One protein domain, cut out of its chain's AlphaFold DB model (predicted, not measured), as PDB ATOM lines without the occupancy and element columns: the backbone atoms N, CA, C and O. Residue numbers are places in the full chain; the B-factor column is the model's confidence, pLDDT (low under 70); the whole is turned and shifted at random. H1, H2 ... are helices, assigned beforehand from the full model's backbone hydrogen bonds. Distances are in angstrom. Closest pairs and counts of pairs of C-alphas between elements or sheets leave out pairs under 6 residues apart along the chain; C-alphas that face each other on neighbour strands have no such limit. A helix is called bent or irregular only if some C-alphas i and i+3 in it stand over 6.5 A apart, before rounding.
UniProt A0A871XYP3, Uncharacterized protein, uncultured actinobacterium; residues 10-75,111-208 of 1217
ATOM      1  N   LYS A  10     176.377 174.763 150.949       92.88
ATOM      2  CA  LYS A  10     176.699 173.421 150.419       92.88
ATOM      3  C   LYS A  10     178.067 172.979 150.940       92.88
ATOM      4  O   LYS A  10     178.198 171.913 151.536       92.88
ATOM      5  N   ARG A  11     179.064 173.858 150.817       95.19
ATOM      6  CA  ARG A  11     180.449 173.618 151.255       95.19
ATOM      7  C   ARG A  11     180.575 173.537 152.778       95.19
ATOM      8  O   ARG A  11     181.317 172.715 153.310       95.19
ATOM      9  N   GLN A  12     179.785 174.321 153.509       93.81
ATOM     10  CA  GLN A  12     179.675 174.208 154.965       93.81
ATOM     11  C   GLN A  12     179.066 172.858 155.400       93.81
ATOM     12  O   GLN A  12     179.486 172.329 156.429       93.81
ATOM     13  N   ALA A  13     178.139 172.275 154.628       89.94
ATOM     14  CA  ALA A  13     177.633 170.921 154.866       89.94
ATOM     15  C   ALA A  13     178.695 169.847 154.559       89.94
ATOM     16  O   ALA A  13     178.957 169.009 155.419       89.94
ATOM     17  N   VAL A  14     179.379 169.926 153.408       91.12
ATOM     18  CA  VAL A  14     180.508 169.034 153.056       91.12
ATOM     19  C   VAL A  14     181.566 169.022 154.161       91.12
ATOM     20  O   VAL A  14     181.970 167.958 154.622       91.12
ATOM     21  N   PHE A  15     181.972 170.196 154.657       93.69
ATOM     22  CA  PHE A  15     182.922 170.312 155.765       93.69
ATOM     23  C   PHE A  15     182.448 169.606 157.044       93.69
ATOM     24  O   PHE A  15     183.256 168.967 157.719       93.69
ATOM     25  N   LEU A  16     181.162 169.720 157.394       89.44
ATOM     26  CA  LEU A  16     180.608 169.067 158.582       89.44
ATOM     27  C   LEU A  16     180.574 167.543 158.431       89.44
ATOM     28  O   LEU A  16     180.899 166.850 159.392       89.44
ATOM     29  N   GLU A  17     180.254 167.028 157.241       85.44
ATOM     30  CA  GLU A  17     180.315 165.590 156.964       85.44
ATOM     31  C   GLU A  17     181.757 165.073 156.994       85.44
ATOM     32  O   GLU A  17     182.045 164.129 157.724       85.44
ATOM     33  N   LEU A  18     182.701 165.741 156.319       86.75
ATOM     34  CA  LEU A  18     184.123 165.380 156.388       86.75
ATOM     35  C   LEU A  18     184.650 165.408 157.829       86.75
ATOM     36  O   LEU A  18     185.427 164.534 158.207       86.75
ATOM     37  N   LYS A  19     184.197 166.364 158.655       88.38
ATOM     38  CA  LYS A  19     184.610 166.481 160.061       88.38
ATOM     39  C   LYS A  19     184.120 165.316 160.933       88.38
ATOM     40  O   LYS A  19     184.759 165.029 161.942       88.38
ATOM     41  N   ARG A  20     183.031 164.633 160.561       80.56
ATOM     42  CA  ARG A  20     182.602 163.386 161.227       80.56
ATOM     43  C   ARG A  20     183.532 162.208 160.922       80.56
ATOM     44  O   ARG A  20     183.581 161.283 161.721       80.56
ATOM     45  N   VAL A  21     184.237 162.242 159.788       75.25
ATOM     46  CA  VAL A  21     185.141 161.171 159.338       75.25
ATOM     47  C   VAL A  21     186.569 161.400 159.839       75.25
ATOM     48  O   VAL A  21     187.137 160.538 160.499       75.25
ATOM     49  N   ASP A  22     187.157 162.557 159.520       81.44
ATOM     50  CA  ASP A  22     188.536 162.907 159.875       81.44
ATOM     51  C   ASP A  22     188.702 164.440 159.941       81.44
ATOM     52  O   ASP A  22     188.414 165.177 158.990       81.44
ATOM     53  N   GLU A  23     189.176 164.948 161.083       87.19
ATOM     54  CA  GLU A  23     189.296 166.393 161.318       87.19
ATOM     55  C   GLU A  23     190.414 167.052 160.483       87.19
ATOM     56  O   GLU A  23     190.304 168.231 160.131       87.19
ATOM     57  N   ALA A  24     191.458 166.311 160.093       84.81
ATOM     58  CA  ALA A  24     192.519 166.822 159.227       84.81
ATOM     59  C   ALA A  24     192.052 166.929 157.765       84.81
ATOM     60  O   ALA A  24     192.314 167.945 157.117       84.81
ATOM     61  N   MET A  25     191.296 165.944 157.272       88.62
ATOM     62  CA  MET A  25     190.639 165.960 155.960       88.62
ATOM     63  C   MET A  25     189.664 167.139 155.839       88.62
ATOM     64  O   MET A  25     189.722 167.901 154.868       88.62
ATOM     65  N   ALA A  26     188.825 167.348 156.859       92.12
ATOM     66  CA  ALA A  26     187.946 168.511 156.947       92.12
ATOM     67  C   ALA A  26     188.737 169.832 157.000       92.12
ATOM     68  O   ALA A  26     188.344 170.823 156.382       92.12
ATOM     69  N   GLY A  27     189.880 169.849 157.694       92.56
ATOM     70  CA  GLY A  27     190.798 170.987 157.743       92.56
ATOM     71  C   GLY A  27     191.415 171.344 156.385       92.56
ATOM     72  O   GLY A  27     191.495 172.529 156.050       92.56
ATOM     73  N   MET A  28     191.809 170.347 155.584       94.06
ATOM     74  CA  MET A  28     192.314 170.544 154.216       94.06
ATOM     75  C   MET A  28     191.230 171.110 153.298       94.06
ATOM     76  O   MET A  28     191.458 172.134 152.650       94.06
ATOM     77  N   TYR A  29     190.033 170.521 153.327       95.94
ATOM     78  CA  TYR A  29     188.890 170.982 152.540       95.94
ATOM     79  C   TYR A  29     188.508 172.426 152.899       95.94
ATOM     80  O   TYR A  29     188.465 173.301 152.035       95.94
ATOM     81  N   ALA A  30     188.341 172.725 154.192       95.06
ATOM     82  CA  ALA A  30     188.027 174.075 154.658       95.06
ATOM     83  C   ALA A  30     189.114 175.099 154.305       95.06
ATOM     84  O   ALA A  30     188.807 176.277 154.129       95.06
ATOM     85  N   ARG A  31     190.385 174.687 154.208       94.44
ATOM     86  CA  ARG A  31     191.464 175.563 153.735       94.44
ATOM     87  C   ARG A  31     191.325 175.853 152.240       94.44
ATOM     88  O   ARG A  31     191.375 177.024 151.879       94.44
ATOM     89  N   GLY A  32     191.097 174.832 151.411       95.06
ATOM     90  CA  GLY A  32     190.869 174.990 149.970       95.06
ATOM     91  C   GLY A  32     189.672 175.892 149.662       95.06
ATOM     92  O   GLY A  32     189.810 176.862 148.919       95.06
ATOM     93  N   VAL A  33     188.529 175.648 150.312       95.62
ATOM     94  CA  VAL A  33     187.314 176.465 150.147       95.62
ATOM     95  C   VAL A  33     187.527 177.910 150.598       95.62
ATOM     96  O   VAL A  33     187.127 178.824 149.888       95.62
ATOM     97  N   ARG A  34     188.170 178.157 151.748       93.62
ATOM     98  CA  ARG A  34     188.409 179.533 152.228       93.62
ATOM     99  C   ARG A  34     189.383 180.312 151.350       93.62
ATOM    100  O   ARG A  34     189.229 181.523 151.240       93.62
ATOM    101  N   LEU A  35     190.374 179.637 150.765       92.31
ATOM    102  CA  LEU A  35     191.258 180.242 149.770       92.31
ATOM    103  C   LEU A  35     190.444 180.623 148.532       92.31
ATOM    104  O   LEU A  35     190.434 181.796 148.177       92.31
ATOM    105  N   PHE A  36     189.666 179.689 147.973       92.88
ATOM    106  CA  PHE A  36     188.754 179.950 146.854       92.88
ATOM    107  C   PHE A  36     187.788 181.123 147.131       92.88
ATOM    108  O   PHE A  36     187.734 182.066 146.352       92.88
ATOM    109  N   GLU A  37     187.098 181.134 148.280       91.00
ATOM    110  CA  GLU A  37     186.177 182.210 148.705       91.00
ATOM    111  C   GLU A  37     186.866 183.564 149.005       91.00
ATOM    112  O   GLU A  37     186.180 184.537 149.355       91.00
ATOM    113  N   SER A  38     188.200 183.624 148.928       88.00
ATOM    114  CA  SER A  38     188.997 184.844 149.105       88.00
ATOM    115  C   SER A  38     189.577 185.414 147.808       88.00
ATOM    116  O   SER A  38     190.025 186.559 147.834       88.00
ATOM    117  N   VAL A  39     189.541 184.674 146.692       86.56
ATOM    118  CA  VAL A  39     190.060 185.155 145.401       86.56
ATOM    119  C   VAL A  39     188.976 185.896 144.619       86.56
ATOM    120  O   VAL A  39     187.814 185.486 144.603       86.56
ATOM    121  N   THR A  40     189.347 186.989 143.954       79.44
ATOM    122  CA  THR A  40     188.468 187.716 143.027       79.44
ATOM    123  C   THR A  40     188.673 187.203 141.589       79.44
ATOM    124  O   THR A  40     189.748 186.684 141.276       79.44
ATOM    125  N   PRO A  41     187.678 187.324 140.683       71.00
ATOM    126  CA  PRO A  41     187.802 186.829 139.305       71.00
ATOM    127  C   PRO A  41     188.976 187.422 138.511       71.00
ATOM    128  O   PRO A  41     189.501 186.751 137.625       71.00
ATOM    129  N   ASP A  42     189.391 188.645 138.845       68.19
ATOM    130  CA  ASP A  42     190.439 189.390 138.141       68.19
ATOM    131  C   ASP A  42     191.852 189.175 138.737       68.19
ATOM    132  O   ASP A  42     192.839 189.614 138.147       68.19
ATOM    133  N   GLU A  43     191.976 188.498 139.891       67.94
ATOM    134  CA  GLU A  43     193.222 188.427 140.684       67.94
ATOM    135  C   GLU A  43     193.653 186.993 141.069       67.94
ATOM    136  O   GLU A  43     194.403 186.817 142.029       67.94
ATOM    137  N   ILE A  44     193.239 185.942 140.339       77.50
ATOM    138  CA  ILE A  44     193.792 184.590 140.574       77.50
ATOM    139  C   ILE A  44     195.287 184.575 140.239       77.50
ATOM    140  O   ILE A  44     195.688 184.426 139.081       77.50
ATOM    141  N   HIS A  45     196.128 184.650 141.268       83.06
ATOM    142  CA  HIS A  45     197.541 184.335 141.140       83.06
ATOM    143  C   HIS A  45     197.739 182.821 141.012       83.06
ATOM    144  O   HIS A  45     197.041 182.009 141.624       83.06
ATOM    145  N   SER A  46     198.754 182.421 140.245       81.38
ATOM    146  CA  SER A  46     199.116 181.010 140.067       81.38
ATOM    147  C   SER A  46     199.428 180.307 141.395       81.38
ATOM    148  O   SER A  46     199.097 179.135 141.561       81.38
ATOM    149  N   ALA A  47     199.997 181.026 142.369       82.94
ATOM    150  CA  ALA A  47     200.259 180.521 143.716       82.94
ATOM    151  C   ALA A  47     198.972 180.141 144.477       82.94
ATOM    152  O   ALA A  47     198.918 179.065 145.074       82.94
ATOM    153  N   ASP A  48     197.930 180.976 144.416       87.69
ATOM    154  CA  ASP A  48     196.639 180.688 145.052       87.69
ATOM    155  C   ASP A  48     195.946 179.511 144.363       87.69
ATOM    156  O   ASP A  48     195.464 178.598 145.033       87.69
ATOM    157  N   MET A  49     195.997 179.472 143.026       88.12
ATOM    158  CA  MET A  49     195.505 178.351 142.223       88.12
ATOM    159  C   MET A  49     196.152 177.020 142.644       88.12
ATOM    160  O   MET A  49     195.453 176.052 142.942       88.12
ATOM    161  N   SER A  50     197.486 176.987 142.732       89.50
ATOM    162  CA  SER A  50     198.256 175.816 143.167       89.50
ATOM    163  C   SER A  50     197.896 175.385 144.588       89.50
ATOM    164  O   SER A  50     197.710 174.193 144.834       89.50
ATOM    165  N   LEU A  51     197.725 176.334 145.514       91.75
ATOM    166  CA  LEU A  51     197.389 176.032 146.903       91.75
ATOM    167  C   LEU A  51     195.947 175.518 147.063       91.75
ATOM    168  O   LEU A  51     195.725 174.581 147.833       91.75
ATOM    169  N   ILE A  52     194.985 176.077 146.320       94.00
ATOM    170  CA  ILE A  52     193.601 175.579 146.267       94.00
ATOM    171  C   ILE A  52     193.594 174.153 145.706       94.00
ATOM    172  O   ILE A  52     193.088 173.239 146.360       94.00
ATOM    173  N   CYS A  53     194.209 173.939 144.539       93.62
ATOM    174  CA  CYS A  53     194.291 172.627 143.902       93.62
ATOM    175  C   CYS A  53     194.998 171.590 144.777       93.62
ATOM    176  O   CYS A  53     194.511 170.466 144.886       93.62
ATOM    177  N   HIS A  54     196.073 171.965 145.471       92.75
ATOM    178  CA  HIS A  54     196.734 171.088 146.430       92.75
ATOM    179  C   HIS A  54     195.778 170.671 147.556       92.75
ATOM    180  O   HIS A  54     195.652 169.482 147.838       92.75
ATOM    181  N   CYS A  55     195.051 171.618 148.163       95.38
ATOM    182  CA  CYS A  55     194.072 171.306 149.206       95.38
ATOM    183  C   CYS A  55     192.979 170.342 148.719       95.38
ATOM    184  O   CYS A  55     192.728 169.346 149.393       95.38
ATOM    185  N   PHE A  56     192.369 170.583 147.553       95.19
ATOM    186  CA  PHE A  56     191.326 169.695 147.020       95.19
ATOM    187  C   PHE A  56     191.865 168.329 146.577       95.19
ATOM    188  O   PHE A  56     191.213 167.315 146.825       95.19
ATOM    189  N   ARG A  57     193.079 168.266 146.012       93.69
ATOM    190  CA  ARG A  57     193.759 167.001 145.700       93.69
ATOM    191  C   ARG A  57     194.011 166.175 146.958       93.69
ATOM    192  O   ARG A  57     193.720 164.983 146.962       93.69
ATOM    193  N   GLU A  58     194.524 166.786 148.028       92.44
ATOM    194  CA  GLU A  58     194.757 166.063 149.281       92.44
ATOM    195  C   GLU A  58     193.451 165.695 149.998       92.44
ATOM    196  O   GLU A  58     193.371 164.609 150.569       92.44
ATOM    197  N   THR A  59     192.390 166.506 149.894       92.69
ATOM    198  CA  THR A  59     191.045 166.089 150.319       92.69
ATOM    199  C   THR A  59     190.563 164.872 149.530       92.69
ATOM    200  O   THR A  59     190.100 163.924 150.151       92.69
ATOM    201  N   LEU A  60     190.707 164.837 148.201       89.31
ATOM    202  CA  LEU A  60     190.321 163.668 147.400       89.31
ATOM    203  C   LEU A  60     191.175 162.432 147.714       89.31
ATOM    204  O   LEU A  60     190.617 161.349 147.862       89.31
ATOM    205  N   ASN A  61     192.493 162.581 147.897       84.44
ATOM    206  CA  ASN A  61     193.372 161.501 148.367       84.44
ATOM    207  C   ASN A  61     192.924 160.966 149.743       84.44
ATOM    208  O   ASN A  61     192.969 159.760 149.988       84.44
ATOM    209  N   ALA A  62     192.509 161.852 150.655       83.06
ATOM    210  CA  ALA A  62     192.030 161.483 151.984       83.06
ATOM    211  C   ALA A  62     190.648 160.809 151.934       83.06
ATOM    212  O   ALA A  62     190.470 159.777 152.572       83.06
ATOM    213  N   VAL A  63     189.711 161.320 151.128       81.12
ATOM    214  CA  VAL A  63     188.404 160.690 150.878       81.12
ATOM    215  C   VAL A  63     188.605 159.299 150.274       81.12
ATOM    216  O   VAL A  63     188.125 158.329 150.850       81.12
ATOM    217  N   GLN A  64     189.398 159.162 149.206       77.19
ATOM    218  CA  GLN A  64     189.777 157.852 148.661       77.19
ATOM    219  C   GLN A  64     190.310 156.929 149.761       77.19
ATOM    220  O   GLN A  64     189.816 155.824 149.922       77.19
ATOM    221  N   LYS A  65     191.276 157.376 150.566       71.75
ATOM    222  CA  LYS A  65     191.887 156.536 151.605       71.75
ATOM    223  C   LYS A  65     190.917 156.129 152.725       71.75
ATOM    224  O   LYS A  65     191.062 155.036 153.270       71.75
ATOM    225  N   SER A  66     189.976 156.998 153.091       71.00
ATOM    226  CA  SER A  66     189.017 156.762 154.178       71.00
ATOM    227  C   SER A  66     187.816 155.919 153.742       71.00
ATOM    228  O   SER A  66     187.326 155.115 154.529       71.00
ATOM    229  N   PHE A  67     187.351 156.073 152.498       66.81
ATOM    230  CA  PHE A  67     186.188 155.354 151.967       66.81
ATOM    231  C   PHE A  67     186.586 154.078 151.202       66.81
ATOM    232  O   PHE A  67     185.919 153.050 151.324       66.81
ATOM    233  N   ALA A  68     187.711 154.084 150.482       59.25
ATOM    234  CA  ALA A  68     188.290 152.891 149.870       59.25
ATOM    235  C   ALA A  68     189.171 152.144 150.888       59.25
ATOM    236  O   ALA A  68     190.403 152.165 150.837       59.25
ATOM    237  N   ILE A  69     188.520 151.455 151.834       46.12
ATOM    238  CA  ILE A  69     189.180 150.622 152.850       46.12
ATOM    239  C   ILE A  69     189.803 149.380 152.178       46.12
ATOM    240  O   ILE A  69     189.261 148.272 152.176       46.12
ATOM    241  N   GLY A  70     190.987 149.585 151.594       46.31
ATOM    242  CA  GLY A  70     191.925 148.559 151.144       46.31
ATOM    243  C   GLY A  70     191.742 148.011 149.724       46.31
ATOM    244  O   GLY A  70     192.141 146.864 149.493       46.31
ATOM    245  N   THR A  71     191.132 148.740 148.786       41.09
ATOM    246  CA  THR A  71     191.271 148.411 147.351       41.09
ATOM    247  C   THR A  71     192.733 148.555 146.933       41.09
ATOM    248  O   THR A  71     193.427 149.401 147.481       41.09
ATOM    249  N   VAL A  72     193.181 147.672 146.027       43.25
ATOM    250  CA  VAL A  72     194.525 147.581 145.420       43.25
ATOM    251  C   VAL A  72     195.656 148.075 146.329       43.25
ATOM    252  O   VAL A  72     195.901 149.274 146.464       43.25
ATOM    253  N   ARG A  73     196.447 147.146 146.894       39.47
ATOM    254  CA  ARG A  73     197.778 147.510 147.407       39.47
ATOM    255  C   ARG A  73     198.476 148.264 146.282       39.47
ATOM    256  O   ARG A  73     198.906 147.629 145.325       39.47
ATOM    257  N   ARG A  74     198.623 149.587 146.419       41.78
ATOM    258  CA  ARG A  74     199.578 150.330 145.607       41.78
ATOM    259  C   ARG A  74     200.897 149.612 145.844       41.78
ATOM    260  O   ARG A  74     201.463 149.702 146.939       41.78
ATOM    261  N   THR A  75     201.372 148.887 144.837       40.69
ATOM    262  CA  THR A  75     202.797 148.718 144.591       40.69
ATOM    263  C   THR A  75     203.299 150.135 144.411       40.69
ATOM    264  O   THR A  75     203.372 150.670 143.313       40.69
ATOM    265  N   LEU A 111     217.121 146.373 130.785       55.59
ATOM    266  CA  LEU A 111     216.835 147.745 131.206       55.59
ATOM    267  C   LEU A 111     215.624 148.302 130.448       55.59
ATOM    268  O   LEU A 111     214.771 148.936 131.064       55.59
ATOM    269  N   ALA A 112     215.493 148.009 129.153       66.06
ATOM    270  CA  ALA A 112     214.315 148.354 128.361       66.06
ATOM    271  C   ALA A 112     213.050 147.665 128.903       66.06
ATOM    272  O   ALA A 112     212.034 148.326 129.093       66.06
ATOM    273  N   ALA A 113     213.120 146.376 129.250       61.62
ATOM    274  CA  ALA A 113     212.020 145.645 129.878       61.62
ATOM    275  C   ALA A 113     211.679 146.189 131.276       61.62
ATOM    276  O   ALA A 113     210.507 146.289 131.629       61.62
ATOM    277  N   GLN A 114     212.668 146.589 132.084       58.53
ATOM    278  CA  GLN A 114     212.414 147.251 133.371       58.53
ATOM    279  C   GLN A 114     211.787 148.643 133.201       58.53
ATOM    280  O   GLN A 114     210.875 148.988 133.948       58.53
ATOM    281  N   ILE A 115     212.215 149.423 132.203       62.41
ATOM    282  CA  ILE A 115     211.603 150.713 131.849       62.41
ATOM    283  C   ILE A 115     210.171 150.512 131.338       62.41
ATOM    284  O   ILE A 115     209.283 151.258 131.743       62.41
ATOM    285  N   GLN A 116     209.910 149.482 130.530       68.31
ATOM    286  CA  GLN A 116     208.558 149.159 130.078       68.31
ATOM    287  C   GLN A 116     207.665 148.748 131.256       68.31
ATOM    288  O   GLN A 116     206.615 149.344 131.444       68.31
ATOM    289  N   ASN A 117     208.137 147.867 132.147       61.00
ATOM    290  CA  ASN A 117     207.429 147.523 133.388       61.00
ATOM    291  C   ASN A 117     207.152 148.747 134.292       61.00
ATOM    292  O   ASN A 117     206.156 148.766 135.018       61.00
ATOM    293  N   LEU A 118     208.008 149.777 134.268       58.31
ATOM    294  CA  LEU A 118     207.774 151.051 134.964       58.31
ATOM    295  C   LEU A 118     206.700 151.904 134.274       58.31
ATOM    296  O   LEU A 118     205.856 152.479 134.961       58.31
ATOM    297  N   ILE A 119     206.716 151.976 132.940       62.38
ATOM    298  CA  ILE A 119     205.695 152.661 132.132       62.38
ATOM    299  C   ILE A 119     204.334 151.985 132.330       62.38
ATOM    300  O   ILE A 119     203.353 152.661 132.634       62.38
ATOM    301  N   ASP A 120     204.290 150.657 132.251       61.91
ATOM    302  CA  ASP A 120     203.090 149.849 132.452       61.91
ATOM    303  C   ASP A 120     202.599 149.971 133.897       61.91
ATOM    304  O   ASP A 120     201.425 150.238 134.126       61.91
ATOM    305  N   GLY A 121     203.492 149.915 134.892       60.91
ATOM    306  CA  GLY A 121     203.153 150.175 136.294       60.91
ATOM    307  C   GLY A 121     202.554 151.569 136.529       60.91
ATOM    308  O   GLY A 121     201.597 151.710 137.292       60.91
ATOM    309  N   PHE A 122     203.064 152.598 135.847       56.62
ATOM    310  CA  PHE A 122     202.545 153.967 135.920       56.62
ATOM    311  C   PHE A 122     201.201 154.136 135.188       56.62
ATOM    312  O   PHE A 122     200.311 154.837 135.678       56.62
ATOM    313  N   ASN A 123     201.019 153.473 134.045       56.97
ATOM    314  CA  ASN A 123     199.756 153.461 133.304       56.97
ATOM    315  C   ASN A 123     198.671 152.702 134.085       56.97
ATOM    316  O   ASN A 123     197.593 153.251 134.321       56.97
ATOM    317  N   ASN A 124     199.000 151.527 134.623       57.34
ATOM    318  CA  ASN A 124     198.138 150.751 135.511       57.34
ATOM    319  C   ASN A 124     197.754 151.555 136.762       57.34
ATOM    320  O   ASN A 124     196.622 151.460 137.230       57.34
ATOM    321  N   GLN A 125     198.640 152.411 137.291       57.19
ATOM    322  CA  GLN A 125     198.297 153.309 138.400       57.19
ATOM    323  C   GLN A 125     197.231 154.357 138.009       57.19
ATOM    324  O   GLN A 125     196.376 154.689 138.833       57.19
ATOM    325  N   LYS A 126     197.217 154.853 136.761       56.81
ATOM    326  CA  LYS A 126     196.158 155.762 136.273       56.81
ATOM    327  C   LYS A 126     194.802 155.067 136.143       56.81
ATOM    328  O   LYS A 126     193.785 155.685 136.460       56.81
ATOM    329  N   GLU A 127     194.778 153.810 135.705       57.56
ATOM    330  CA  GLU A 127     193.547 153.009 135.647       57.56
ATOM    331  C   GLU A 127     193.076 152.583 137.042       57.56
ATOM    332  O   GLU A 127     191.887 152.684 137.349       57.56
ATOM    333  N   THR A 128     194.011 152.243 137.935       65.06
ATOM    334  CA  THR A 128     193.730 151.945 139.349       65.06
ATOM    335  C   THR A 128     192.958 153.088 140.008       65.06
ATOM    336  O   THR A 128     192.032 152.827 140.764       65.06
ATOM    337  N   HIS A 129     193.259 154.353 139.696       62.28
ATOM    338  CA  HIS A 129     192.495 155.485 140.229       62.28
ATOM    339  C   HIS A 129     191.041 155.558 139.722       62.28
ATOM    340  O   HIS A 129     190.171 155.977 140.483       62.28
ATOM    341  N   ILE A 130     190.740 155.133 138.484       64.38
ATOM    342  CA  ILE A 130     189.345 154.999 138.008       64.38
ATOM    343  C   ILE A 130     188.640 153.940 138.853       64.38
ATOM    344  O   ILE A 130     187.570 154.211 139.393       64.38
ATOM    345  N   GLN A 131     189.272 152.779 139.022       61.09
ATOM    346  CA  GLN A 131     188.722 151.658 139.783       61.09
ATOM    347  C   GLN A 131     188.527 152.024 141.266       61.09
ATOM    348  O   GLN A 131     187.454 151.784 141.816       61.09
ATOM    349  N   GLU A 132     189.503 152.687 141.902       64.31
ATOM    350  CA  GLU A 132     189.399 153.256 143.258       64.31
ATOM    351  C   GLU A 132     188.179 154.191 143.381       64.31
ATOM    352  O   GLU A 132     187.428 154.081 144.349       64.31
ATOM    353  N   PHE A 133     187.939 155.078 142.403       67.62
ATOM    354  CA  PHE A 133     186.743 155.926 142.394       67.62
ATOM    355  C   PHE A 133     185.453 155.120 142.158       67.62
ATOM    356  O   PHE A 133     184.482 155.341 142.877       67.62
ATOM    357  N   GLN A 134     185.422 154.170 141.216       66.69
ATOM    358  CA  GLN A 134     184.253 153.314 140.949       66.69
ATOM    359  C   GLN A 134     183.818 152.539 142.195       66.69
ATOM    360  O   GLN A 134     182.645 152.598 142.553       66.69
ATOM    361  N   PHE A 135     184.754 151.900 142.907       62.97
ATOM    362  CA  PHE A 135     184.469 151.129 144.124       62.97
ATOM    363  C   PHE A 135     183.845 151.954 145.263       62.97
ATOM    364  O   PHE A 135     183.247 151.373 146.169       62.97
ATOM    365  N   MET A 136     183.947 153.289 145.237       65.69
ATOM    366  CA  MET A 136     183.221 154.147 146.182       65.69
ATOM    367  C   MET A 136     181.745 154.354 145.797       65.69
ATOM    368  O   MET A 136     180.927 154.579 146.685       65.69
ATOM    369  N   PHE A 137     181.381 154.261 144.510       62.19
ATOM    370  CA  PHE A 137     180.026 154.558 144.010       62.19
ATOM    371  C   PHE A 137     179.229 153.336 143.520       62.19
ATOM    372  O   PHE A 137     178.002 153.410 143.476       62.19
ATOM    373  N   SER A 138     179.875 152.228 143.143       58.28
ATOM    374  CA  SER A 138     179.212 150.998 142.685       58.28
ATOM    375  C   SER A 138     179.876 149.735 143.242       58.28
ATOM    376  O   SER A 138     181.077 149.682 143.497       58.28
ATOM    377  N   SER A 139     179.076 148.679 143.409       48.91
ATOM    378  CA  SER A 139     179.544 147.335 143.776       48.91
ATOM    379  C   SER A 139     179.954 146.474 142.573       48.91
ATOM    380  O   SER A 139     180.408 145.349 142.770       48.91
ATOM    381  N   ASN A 140     179.786 146.981 141.347       48.88
ATOM    382  CA  ASN A 140     180.168 146.310 140.107       48.88
ATOM    383  C   ASN A 140     181.199 147.163 139.353       48.88
ATOM    384  O   ASN A 140     180.972 148.358 139.149       48.88
ATOM    385  N   ALA A 141     182.322 146.553 138.968       50.12
ATOM    386  CA  ALA A 141     183.474 147.245 138.386       50.12
ATOM    387  C   ALA A 141     183.352 147.487 136.869       50.12
ATOM    388  O   ALA A 141     184.022 148.375 136.344       50.12
ATOM    389  N   GLN A 142     182.498 146.728 136.170       44.91
ATOM    390  CA  GLN A 142     182.346 146.821 134.711       44.91
ATOM    391  C   GLN A 142     181.590 148.086 134.260       44.91
ATOM    392  O   GLN A 142     181.934 148.672 133.237       44.91
ATOM    393  N   ASP A 143     180.623 148.575 135.046       48.44
ATOM    394  CA  ASP A 143     179.915 149.824 134.745       48.44
ATOM    395  C   ASP A 143     180.644 151.037 135.339       48.44
ATOM    396  O   ASP A 143     180.627 151.293 136.550       48.44
ATOM    397  N   ILE A 144     181.281 151.836 134.478       54.75
ATOM    398  CA  ILE A 144     181.934 153.080 134.896       54.75
ATOM    399  C   ILE A 144     180.879 154.154 135.192       54.75
ATOM    400  O   ILE A 144     180.521 154.947 134.314       54.75
ATOM    401  N   SER A 145     180.428 154.203 136.451       68.56
ATOM    402  CA  SER A 145     179.531 155.239 136.973       68.56
ATOM    403  C   SER A 145     179.951 156.639 136.512       68.56
ATOM    404  O   SER A 145     181.115 157.033 136.632       68.56
ATOM    405  N   TYR A 146     178.985 157.408 136.007       75.56
ATOM    406  CA  TYR A 146     179.188 158.781 135.539       75.56
ATOM    407  C   TYR A 146     179.869 159.652 136.610       75.56
ATOM    408  O   TYR A 146     180.828 160.368 136.312       75.56
ATOM    409  N   THR A 147     179.476 159.487 137.878       75.00
ATOM    410  CA  THR A 147     180.076 160.171 139.034       75.00
ATOM    411  C   THR A 147     181.559 159.836 139.211       75.00
ATOM    412  O   THR A 147     182.343 160.726 139.527       75.00
ATOM    413  N   ALA A 148     181.983 158.593 138.951       76.38
ATOM    414  CA  ALA A 148     183.391 158.190 139.035       76.38
ATOM    415  C   ALA A 148     184.242 158.782 137.893       76.38
ATOM    416  O   ALA A 148     185.413 159.112 138.103       76.38
ATOM    417  N   LYS A 149     183.656 158.996 136.704       80.62
ATOM    418  CA  LYS A 149     184.313 159.748 135.617       80.62
ATOM    419  C   LYS A 149     184.475 161.229 135.982       80.62
ATOM    420  O   LYS A 149     185.549 161.783 135.762       80.62
ATOM    421  N   GLN A 150     183.449 161.850 136.577       87.00
ATOM    422  CA  GLN A 150     183.490 163.249 137.032       87.00
ATOM    423  C   GLN A 150     184.495 163.459 138.184       87.00
ATOM    424  O   GLN A 150     185.460 164.193 137.995       87.00
ATOM    425  N   LEU A 151     184.329 162.743 139.307       86.62
ATOM    426  CA  LEU A 151     185.391 161.966 139.962       86.62
ATOM    427  C   LEU A 151     186.851 162.289 139.618       86.62
ATOM    428  O   LEU A 151     187.518 163.190 140.136       86.62
ATOM    429  N   LYS A 152     187.328 161.464 138.687       85.94
ATOM    430  CA  LYS A 152     188.662 161.517 138.113       85.94
ATOM    431  C   LYS A 152     188.926 162.800 137.330       85.94
ATOM    432  O   LYS A 152     190.030 163.314 137.434       85.94
ATOM    433  N   GLY A 153     187.955 163.337 136.588       88.56
ATOM    434  CA  GLY A 153     188.115 164.613 135.879       88.56
ATOM    435  C   GLY A 153     188.504 165.760 136.819       88.56
ATOM    436  O   GLY A 153     189.450 166.495 136.536       88.56
ATOM    437  N   ALA A 154     187.849 165.846 137.979       92.12
ATOM    438  CA  ALA A 154     188.194 166.800 139.027       92.12
ATOM    439  C   ALA A 154     189.574 166.502 139.637       92.12
ATOM    440  O   ALA A 154     190.394 167.411 139.779       92.12
ATOM    441  N   TYR A 155     189.878 165.235 139.941       91.81
ATOM    442  CA  TYR A 155     191.189 164.835 140.467       91.81
ATOM    443  C   TYR A 155     192.349 165.189 139.526       91.81
ATOM    444  O   TYR A 155     193.321 165.811 139.956       91.81
ATOM    445  N   ASP A 156     192.232 164.832 138.245       88.06
ATOM    446  CA  ASP A 156     193.226 165.105 137.207       88.06
ATOM    447  C   ASP A 156     193.435 166.618 137.045       88.06
ATOM    448  O   ASP A 156     194.576 167.073 136.965       88.06
ATOM    449  N   TYR A 157     192.357 167.412 137.092       92.06
ATOM    450  CA  TYR A 157     192.428 168.875 137.086       92.06
ATOM    451  C   TYR A 157     193.180 169.428 138.309       92.06
ATOM    452  O   TYR A 157     194.102 170.236 138.164       92.06
ATOM    453  N   PHE A 158     192.848 168.990 139.528       93.56
ATOM    454  CA  PHE A 158     193.566 169.446 140.723       93.56
ATOM    455  C   PHE A 158     195.037 169.005 140.706       93.56
ATOM    456  O   PHE A 158     195.916 169.783 141.083       93.56
ATOM    457  N   LEU A 159     195.342 167.801 140.220       88.19
ATOM    458  CA  LEU A 159     196.712 167.321 140.048       88.19
ATOM    459  C   LEU A 159     197.496 168.178 139.038       88.19
ATOM    460  O   LEU A 159     198.606 168.606 139.364       88.19
ATOM    461  N   GLN A 160     196.904 168.475 137.875       85.94
ATOM    462  CA  GLN A 160     197.486 169.310 136.816       85.94
ATOM    463  C   GLN A 160     197.921 170.685 137.343       85.94
ATOM    464  O   GLN A 160     199.040 171.123 137.079       85.94
ATOM    465  N   TRP A 161     197.060 171.345 138.122       87.75
ATOM    466  CA  TRP A 161     197.291 172.710 138.606       87.75
ATOM    467  C   TRP A 161     198.024 172.796 139.953       87.75
ATOM    468  O   TRP A 161     198.448 173.882 140.346       87.75
ATOM    469  N   THR A 162     198.251 171.674 140.648       87.56
ATOM    470  CA  THR A 162     199.058 171.666 141.884       87.56
ATOM    471  C   THR A 162     200.528 172.019 141.607       87.56
ATOM    472  O   THR A 162     201.149 172.713 142.412       87.56
ATOM    473  N   HIS A 163     201.097 171.579 140.478       82.25
ATOM    474  CA  HIS A 163     202.532 171.691 140.173       82.25
ATOM    475  C   HIS A 163     202.819 172.702 139.048       82.25
ATOM    476  O   HIS A 163     203.026 172.330 137.895       82.25
ATOM    477  N   LEU A 164     202.881 173.993 139.401       69.38
ATOM    478  CA  LEU A 164     203.068 175.114 138.458       69.38
ATOM    479  C   LEU A 164     204.315 175.001 137.560       69.38
ATOM    480  O   LEU A 164     204.325 175.532 136.451       69.38
ATOM    481  N   ASP A 165     205.362 174.310 138.019       63.97
ATOM    482  CA  ASP A 165     206.625 174.172 137.288       63.97
ATOM    483  C   ASP A 165     206.501 173.454 135.937       63.97
ATOM    484  O   ASP A 165     207.325 173.694 135.054       63.97
ATOM    485  N   TYR A 166     205.463 172.633 135.738       60.38
ATOM    486  CA  TYR A 166     205.227 171.935 134.468       60.38
ATOM    487  C   TYR A 166     204.802 172.862 133.313       60.38
ATOM    488  O   TYR A 166     204.939 172.476 132.156       60.38
ATOM    489  N   TYR A 167     204.332 174.087 133.593       61.41
ATOM    490  CA  TYR A 167     203.716 174.980 132.594       61.41
ATOM    491  C   TYR A 167     204.492 176.281 132.335       61.41
ATOM    492  O   TYR A 167     203.924 177.281 131.892       61.41
ATOM    493  N   ARG A 168     205.819 176.280 132.534       54.34
ATOM    494  CA  ARG A 168     206.683 177.461 132.300       54.34
ATOM    495  C   ARG A 168     206.656 178.017 130.858       54.34
ATOM    496  O   ARG A 168     207.153 179.119 130.650       54.34
ATOM    497  N   GLY A 169     206.079 177.299 129.885       55.28
ATOM    498  CA  GLY A 169     205.893 177.754 128.496       55.28
ATOM    499  C   GLY A 169     204.522 178.372 128.162       55.28
ATOM    500  O   GLY A 169     204.444 179.187 127.249       55.28
ATOM    501  N   GLU A 170     203.455 178.043 128.900       49.81
ATOM    502  CA  GLU A 170     202.068 178.473 128.603       49.81
ATOM    503  C   GLU A 170     201.459 179.373 129.696       49.81
ATOM    504  O   GLU A 170     200.257 179.631 129.716       49.81
ATOM    505  N   ALA A 171     202.296 179.904 130.595       45.81
ATOM    506  CA  ALA A 171     201.930 180.596 131.838       45.81
ATOM    507  C   ALA A 171     201.106 181.908 131.709       45.81
ATOM    508  O   ALA A 171     200.988 182.657 132.677       45.81
ATOM    509  N   SER A 172     200.531 182.207 130.540       53.25
ATOM    510  CA  SER A 172     199.701 183.394 130.273       53.25
ATOM    511  C   SER A 172     198.192 183.182 130.467       53.25
ATOM    512  O   SER A 172     197.426 184.136 130.333       53.25
ATOM    513  N   ARG A 173     197.742 181.958 130.785       63.28
ATOM    514  CA  ARG A 173     196.336 181.663 131.110       63.28
ATOM    515  C   ARG A 173     196.223 180.841 132.389       63.28
ATOM    516  O   ARG A 173     196.274 179.615 132.358       63.28
ATOM    517  N   THR A 174     196.019 181.526 133.511       67.06
ATOM    518  CA  THR A 174     195.391 180.910 134.685       67.06
ATOM    519  C   THR A 174     194.000 180.387 134.295       67.06
ATOM    520  O   THR A 174     193.332 180.986 133.445       67.06
ATOM    521  N   PRO A 175     193.561 179.238 134.839       72.81
ATOM    522  CA  PRO A 175     192.280 178.659 134.464       72.81
ATOM    523  C   PRO A 175     191.139 179.541 134.985       72.81
ATOM    524  O   PRO A 175     191.244 180.162 136.042       72.81
ATOM    525  N   ASN A 176     190.039 179.600 134.234       81.06
ATOM    526  CA  ASN A 176     188.884 180.420 134.599       81.06
ATOM    527  C   ASN A 176     188.307 179.968 135.955       81.06
ATOM    528  O   ASN A 176     188.105 178.768 136.169       81.06
ATOM    529  N   LEU A 177     187.991 180.926 136.837       86.31
ATOM    530  CA  LEU A 177     187.361 180.691 138.141       86.31
ATOM    531  C   LEU A 177     186.126 179.782 138.032       86.31
ATOM    532  O   LEU A 177     185.933 178.926 138.890       86.31
ATOM    533  N   SER A 178     185.340 179.899 136.955       87.50
ATOM    534  CA  SER A 178     184.155 179.060 136.726       87.50
ATOM    535  C   SER A 178     184.483 177.581 136.491       87.50
ATOM    536  O   SER A 178     183.677 176.714 136.814       87.50
ATOM    537  N   ILE A 179     185.658 177.271 135.929       89.69
ATOM    538  CA  ILE A 179     186.124 175.889 135.746       89.69
ATOM    539  C   ILE A 179     186.554 175.329 137.100       89.69
ATOM    540  O   ILE A 179     186.147 174.227 137.453       89.69
ATOM    541  N   LEU A 180     187.319 176.101 137.881       91.50
ATOM    542  CA  LEU A 180     187.696 175.718 139.243       91.50
ATOM    543  C   LEU A 180     186.462 175.487 140.127       91.50
ATOM    544  O   LEU A 180     186.381 174.459 140.790       91.50
ATOM    545  N   GLU A 181     185.492 176.402 140.095       93.81
ATOM    546  CA  GLU A 181     184.227 176.270 140.819       93.81
ATOM    547  C   GLU A 181     183.479 174.994 140.421       93.81
ATOM    548  O   GLU A 181     183.083 174.232 141.296       93.81
ATOM    549  N   HIS A 182     183.373 174.699 139.122       94.56
ATOM    550  CA  HIS A 182     182.739 173.471 138.652       94.56
ATOM    551  C   HIS A 182     183.437 172.200 139.170       94.56
ATOM    552  O   HIS A 182     182.756 171.266 139.593       94.56
ATOM    553  N   GLN A 183     184.776 172.158 139.191       95.88
ATOM    554  CA  GLN A 183     185.500 171.001 139.736       95.88
ATOM    555  C   GLN A 183     185.346 170.881 141.259       95.88
ATOM    556  O   GLN A 183     185.263 169.769 141.775       95.88
ATOM    557  N   ILE A 184     185.270 172.002 141.985       95.69
ATOM    558  CA  ILE A 184     184.954 172.005 143.422       95.69
ATOM    559  C   ILE A 184     183.531 171.481 143.650       95.69
ATOM    560  O   ILE A 184     183.336 170.603 144.485       95.69
ATOM    561  N   ASP A 185     182.554 171.945 142.872       94.69
ATOM    562  CA  ASP A 185     181.157 171.531 143.009       94.69
ATOM    563  C   ASP A 185     180.958 170.037 142.717       94.69
ATOM    564  O   ASP A 185     180.180 169.394 143.423       94.69
ATOM    565  N   VAL A 186     181.699 169.471 141.753       93.31
ATOM    566  CA  VAL A 186     181.755 168.021 141.480       93.31
ATOM    567  C   VAL A 186     182.274 167.242 142.694       93.31
ATOM    568  O   VAL A 186     181.715 166.195 143.033       93.31
ATOM    569  N   VAL A 187     183.300 167.748 143.387       92.62
ATOM    570  CA  VAL A 187     183.792 167.150 144.642       92.62
ATOM    571  C   VAL A 187     182.764 167.280 145.764       92.62
ATOM    572  O   VAL A 187     182.535 166.314 146.489       92.62
ATOM    573  N   ASP A 188     182.110 168.435 145.885       94.00
ATOM    574  CA  ASP A 188     181.079 168.682 146.892       94.00
ATOM    575  C   ASP A 188     179.887 167.721 146.732       94.00
ATOM    576  O   ASP A 188     179.463 167.096 147.704       94.00
ATOM    577  N   ASP A 189     179.364 167.566 145.509       88.88
ATOM    578  CA  ASP A 189     178.237 166.669 145.218       88.88
ATOM    579  C   ASP A 189     178.609 165.200 145.418       88.88
ATOM    580  O   ASP A 189     177.834 164.434 145.994       88.88
ATOM    581  N   ALA A 190     179.819 164.805 145.015       84.56
ATOM    582  CA  ALA A 190     180.324 163.459 145.237       84.56
ATOM    583  C   ALA A 190     180.474 163.130 146.731       84.56
ATOM    584  O   ALA A 190     180.026 162.069 147.166       84.56
ATOM    585  N   ILE A 191     181.045 164.036 147.534       85.12
ATOM    586  CA  ILE A 191     181.188 163.827 148.982       85.12
ATOM    587  C   ILE A 191     179.817 163.782 149.663       85.12
ATOM    588  O   ILE A 191     179.623 162.929 150.523       85.12
ATOM    589  N   LEU A 192     178.854 164.625 149.277       84.50
ATOM    590  CA  LEU A 192     177.491 164.585 149.834       84.50
ATOM    591  C   LEU A 192     176.712 163.329 149.411       84.50
ATOM    592  O   LEU A 192     175.944 162.783 150.205       84.50
ATOM    593  N   SER A 193     176.920 162.849 148.181       77.94
ATOM    594  CA  SER A 193     176.318 161.608 147.684       77.94
ATOM    595  C   SER A 193     176.900 160.367 148.363       77.94
ATOM    596  O   SER A 193     176.162 159.412 148.597       77.94
ATOM    597  N   LEU A 194     178.201 160.366 148.674       71.19
ATOM    598  CA  LEU A 194     178.837 159.307 149.459       71.19
ATOM    599  C   LEU A 194     178.410 159.389 150.924       71.19
ATOM    600  O   LEU A 194     178.005 158.383 151.503       71.19
ATOM    601  N   SER A 195     178.487 160.577 151.531       70.31
ATOM    602  CA  SER A 195     178.430 160.714 152.984       70.31
ATOM    603  C   SER A 195     177.123 160.200 153.564       70.31
ATOM    604  O   SER A 195     177.165 159.394 154.483       70.31
ATOM    605  N   LYS A 196     175.964 160.594 153.026       65.88
ATOM    606  CA  LYS A 196     174.701 160.372 153.737       65.88
ATOM    607  C   LYS A 196     174.382 158.890 153.962       65.88
ATOM    608  O   LYS A 196     174.282 158.456 155.103       65.88
ATOM    609  N   ALA A 197     174.263 158.102 152.894       64.38
ATOM    610  CA  ALA A 197     173.879 156.696 153.020       64.38
ATOM    611  C   ALA A 197     175.048 155.795 153.458       64.38
ATOM    612  O   ALA A 197     174.830 154.845 154.207       64.38
ATOM    613  N   PHE A 198     176.285 156.060 153.021       67.69
ATOM    614  CA  PHE A 198     177.419 155.223 153.422       67.69
ATOM    615  C   PHE A 198     177.847 155.493 154.866       67.69
ATOM    616  O   PHE A 198     178.072 154.532 155.592       67.69
ATOM    617  N   MET A 199     177.931 156.754 155.317       67.94
ATOM    618  CA  MET A 199     178.391 157.049 156.682       67.94
ATOM    619  C   MET A 199     177.388 156.623 157.744       67.94
ATOM    620  O   MET A 199     177.823 156.161 158.791       67.94
ATOM    621  N   GLU A 200     176.079 156.728 157.491       70.94
ATOM    622  CA  GLU A 200     175.060 156.191 158.403       70.94
ATOM    623  C   GLU A 200     175.293 154.682 158.620       70.94
ATOM    624  O   GLU A 200     175.518 154.256 159.752       70.94
ATOM    625  N   ASN A 201     175.403 153.897 157.540       70.88
ATOM    626  CA  ASN A 201     175.688 152.459 157.628       70.88
ATOM    627  C   ASN A 201     177.099 152.133 158.171       70.88
ATOM    628  O   ASN A 201     177.279 151.134 158.862       70.88
ATOM    629  N   PHE A 202     178.122 152.936 157.861       71.19
ATOM    630  CA  PHE A 202     179.499 152.706 158.313       71.19
ATOM    631  C   PHE A 202     179.672 152.999 159.806       71.19
ATOM    632  O   PHE A 202     180.301 152.211 160.509       71.19
ATOM    633  N   LEU A 203     179.078 154.086 160.307       73.56
ATOM    634  CA  LEU A 203     179.053 154.399 161.737       73.56
ATOM    635  C   LEU A 203     178.228 153.366 162.512       73.56
ATOM    636  O   LEU A 203     178.627 152.970 163.605       73.56
ATOM    637  N   GLU A 204     177.127 152.876 161.936       76.44
ATOM    638  CA  GLU A 204     176.353 151.777 162.519       76.44
ATOM    639  C   GLU A 204     177.182 150.482 162.578       76.44
ATOM    640  O   GLU A 204     177.231 149.831 163.619       76.44
ATOM    641  N   VAL A 205     177.936 150.148 161.522       76.81
ATOM    642  CA  VAL A 205     178.868 149.006 161.527       76.81
ATOM    643  C   VAL A 205     180.020 149.197 162.515       76.81
ATOM    644  O   VAL A 205     180.366 148.236 163.196       76.81
ATOM    645  N   GLN A 206     180.584 150.399 162.674       77.19
ATOM    646  CA  GLN A 206     181.582 150.657 163.720       77.19
ATOM    647  C   GLN A 206     180.991 150.520 165.129       77.19
ATOM    648  O   GLN A 206     181.635 149.922 165.990       77.19
ATOM    649  N   SER A 207     179.759 150.990 165.366       79.06
ATOM    650  CA  SER A 207     179.049 150.738 166.628       79.06
ATOM    651  C   SER A 207     178.887 149.237 166.862       79.06
ATOM    652  O   SER A 207     179.292 148.739 167.905       79.06
ATOM    653  N   LEU A 208     178.413 148.493 165.858       77.69
ATOM    654  CA  LEU A 208     178.264 147.041 165.936       77.69
ATOM    655  C   LEU A 208     179.589 146.313 166.166       77.69
ATOM    656  O   LEU A 208     179.597 145.313 166.872       77.69
TER     657      LEU A 208
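AT A GLANCE: This is residues 10 to 75 and 111 to 208 of the 1217 residues of an uncharacterized protein of uncultured actinobacterium (UniProt A0A871XYP3). This is a pack of helices in which H3 and H7a lie roughly side by side, H1 and H2 pack over one side of that pair, and H5 crosses both on the opposite side. The long helix H4 packs by its last part on H3 and H5, while its residues 111 to 120 stick out as a bare arm; H7b makes the far end of the bent helix H7. The 164 printed residues have seven named helices, H1 to H7 in chain order, and no named strand; the class is all helix. The whole is compact, with a radius of gyration of the C-alphas of 17.3 A, and flat, spanning 54 by 50 by 27 A.

IN THESE COORDINATES: H1 is residues 10 to 21, beginning at C-alpha 10 (176.699, 173.421, 150.419). H2 is residues 23 to 36. H3, residues 46 to 67, is 31.1 A long. H4, residues 111 to 137, is 39.6 A long and begins at C-alpha 111 (216.835, 147.745, 131.206). H5, residues 146 to 162, is 24.5 A long, and H6 is residues 164 to 167. H7, residues 177 to 208, was assigned by its hydrogen bonds as one helix but is bent: C-alphas 194 and 197 are 6.6 A apart. Its arms are H7a, residues 177 to 194, 25.7 A long, and H7b, residues 197 to 208, ending at C-alpha 208 (178.264, 147.041, 165.936).

HOW THE PARTS SIT: H3 and H5 are the hubs, touching three helices each. They touch each other at a steep tilt of 42 degrees, opposite ways, with Ser 50 and Thr 162 closest, their C-alphas 4.4 A apart. H2 and H3 form a hairpin at a shallow tilt of 29 degrees, the C-alphas of Gly 32 and Ile 52 being closest at 4.6 A. H1 and H2 form another, at 19 degrees, with the C-alphas of Leu 18 and Ala 26 closest at 5.0 A. H7a touches H5 with residues 183 to 190 alone, the C-alphas of Ala 154 and Gln 183 being closest at 5.0 A. H7a touches H1 with residues 188 to 192 alone, the C-alphas of Val 14 and Asp 188 being closest at 6.2 A. H4 touches H5 with residues 129 to 137 alone, the C-alphas of Phe 133 and Ala 148 being closest at 5.3 A. H4 is about perpendicular to H3, at 74 degrees, and touches it with residues 132 to 136 alone, the C-alphas of Phe 67 and Met 136 being closest at 6.6 A. H5 and H6 meet only through their link. H7b is near H1. Every O i to N i+4 pair is within hydrogen-bond range in H2, H3, H5 and H7a; the counts are 7 of 8 in H1, 20 of 23 in H4 and 7 of 8 in H7b, and H6 is too short for such a pair.

THE WHOLE: The two C-alphas farthest apart, those of Gly 169 and Leu 208, are 55.8 A apart. Residues 76 to 110 are not printed, and C-alphas 75 and 111 are 19.4 A apart across this cut. Of the links that are printed whole, none is long. Mean pLDDT of the printed part is 75.9; 61 residues are under 70, among them residues 111 to 145.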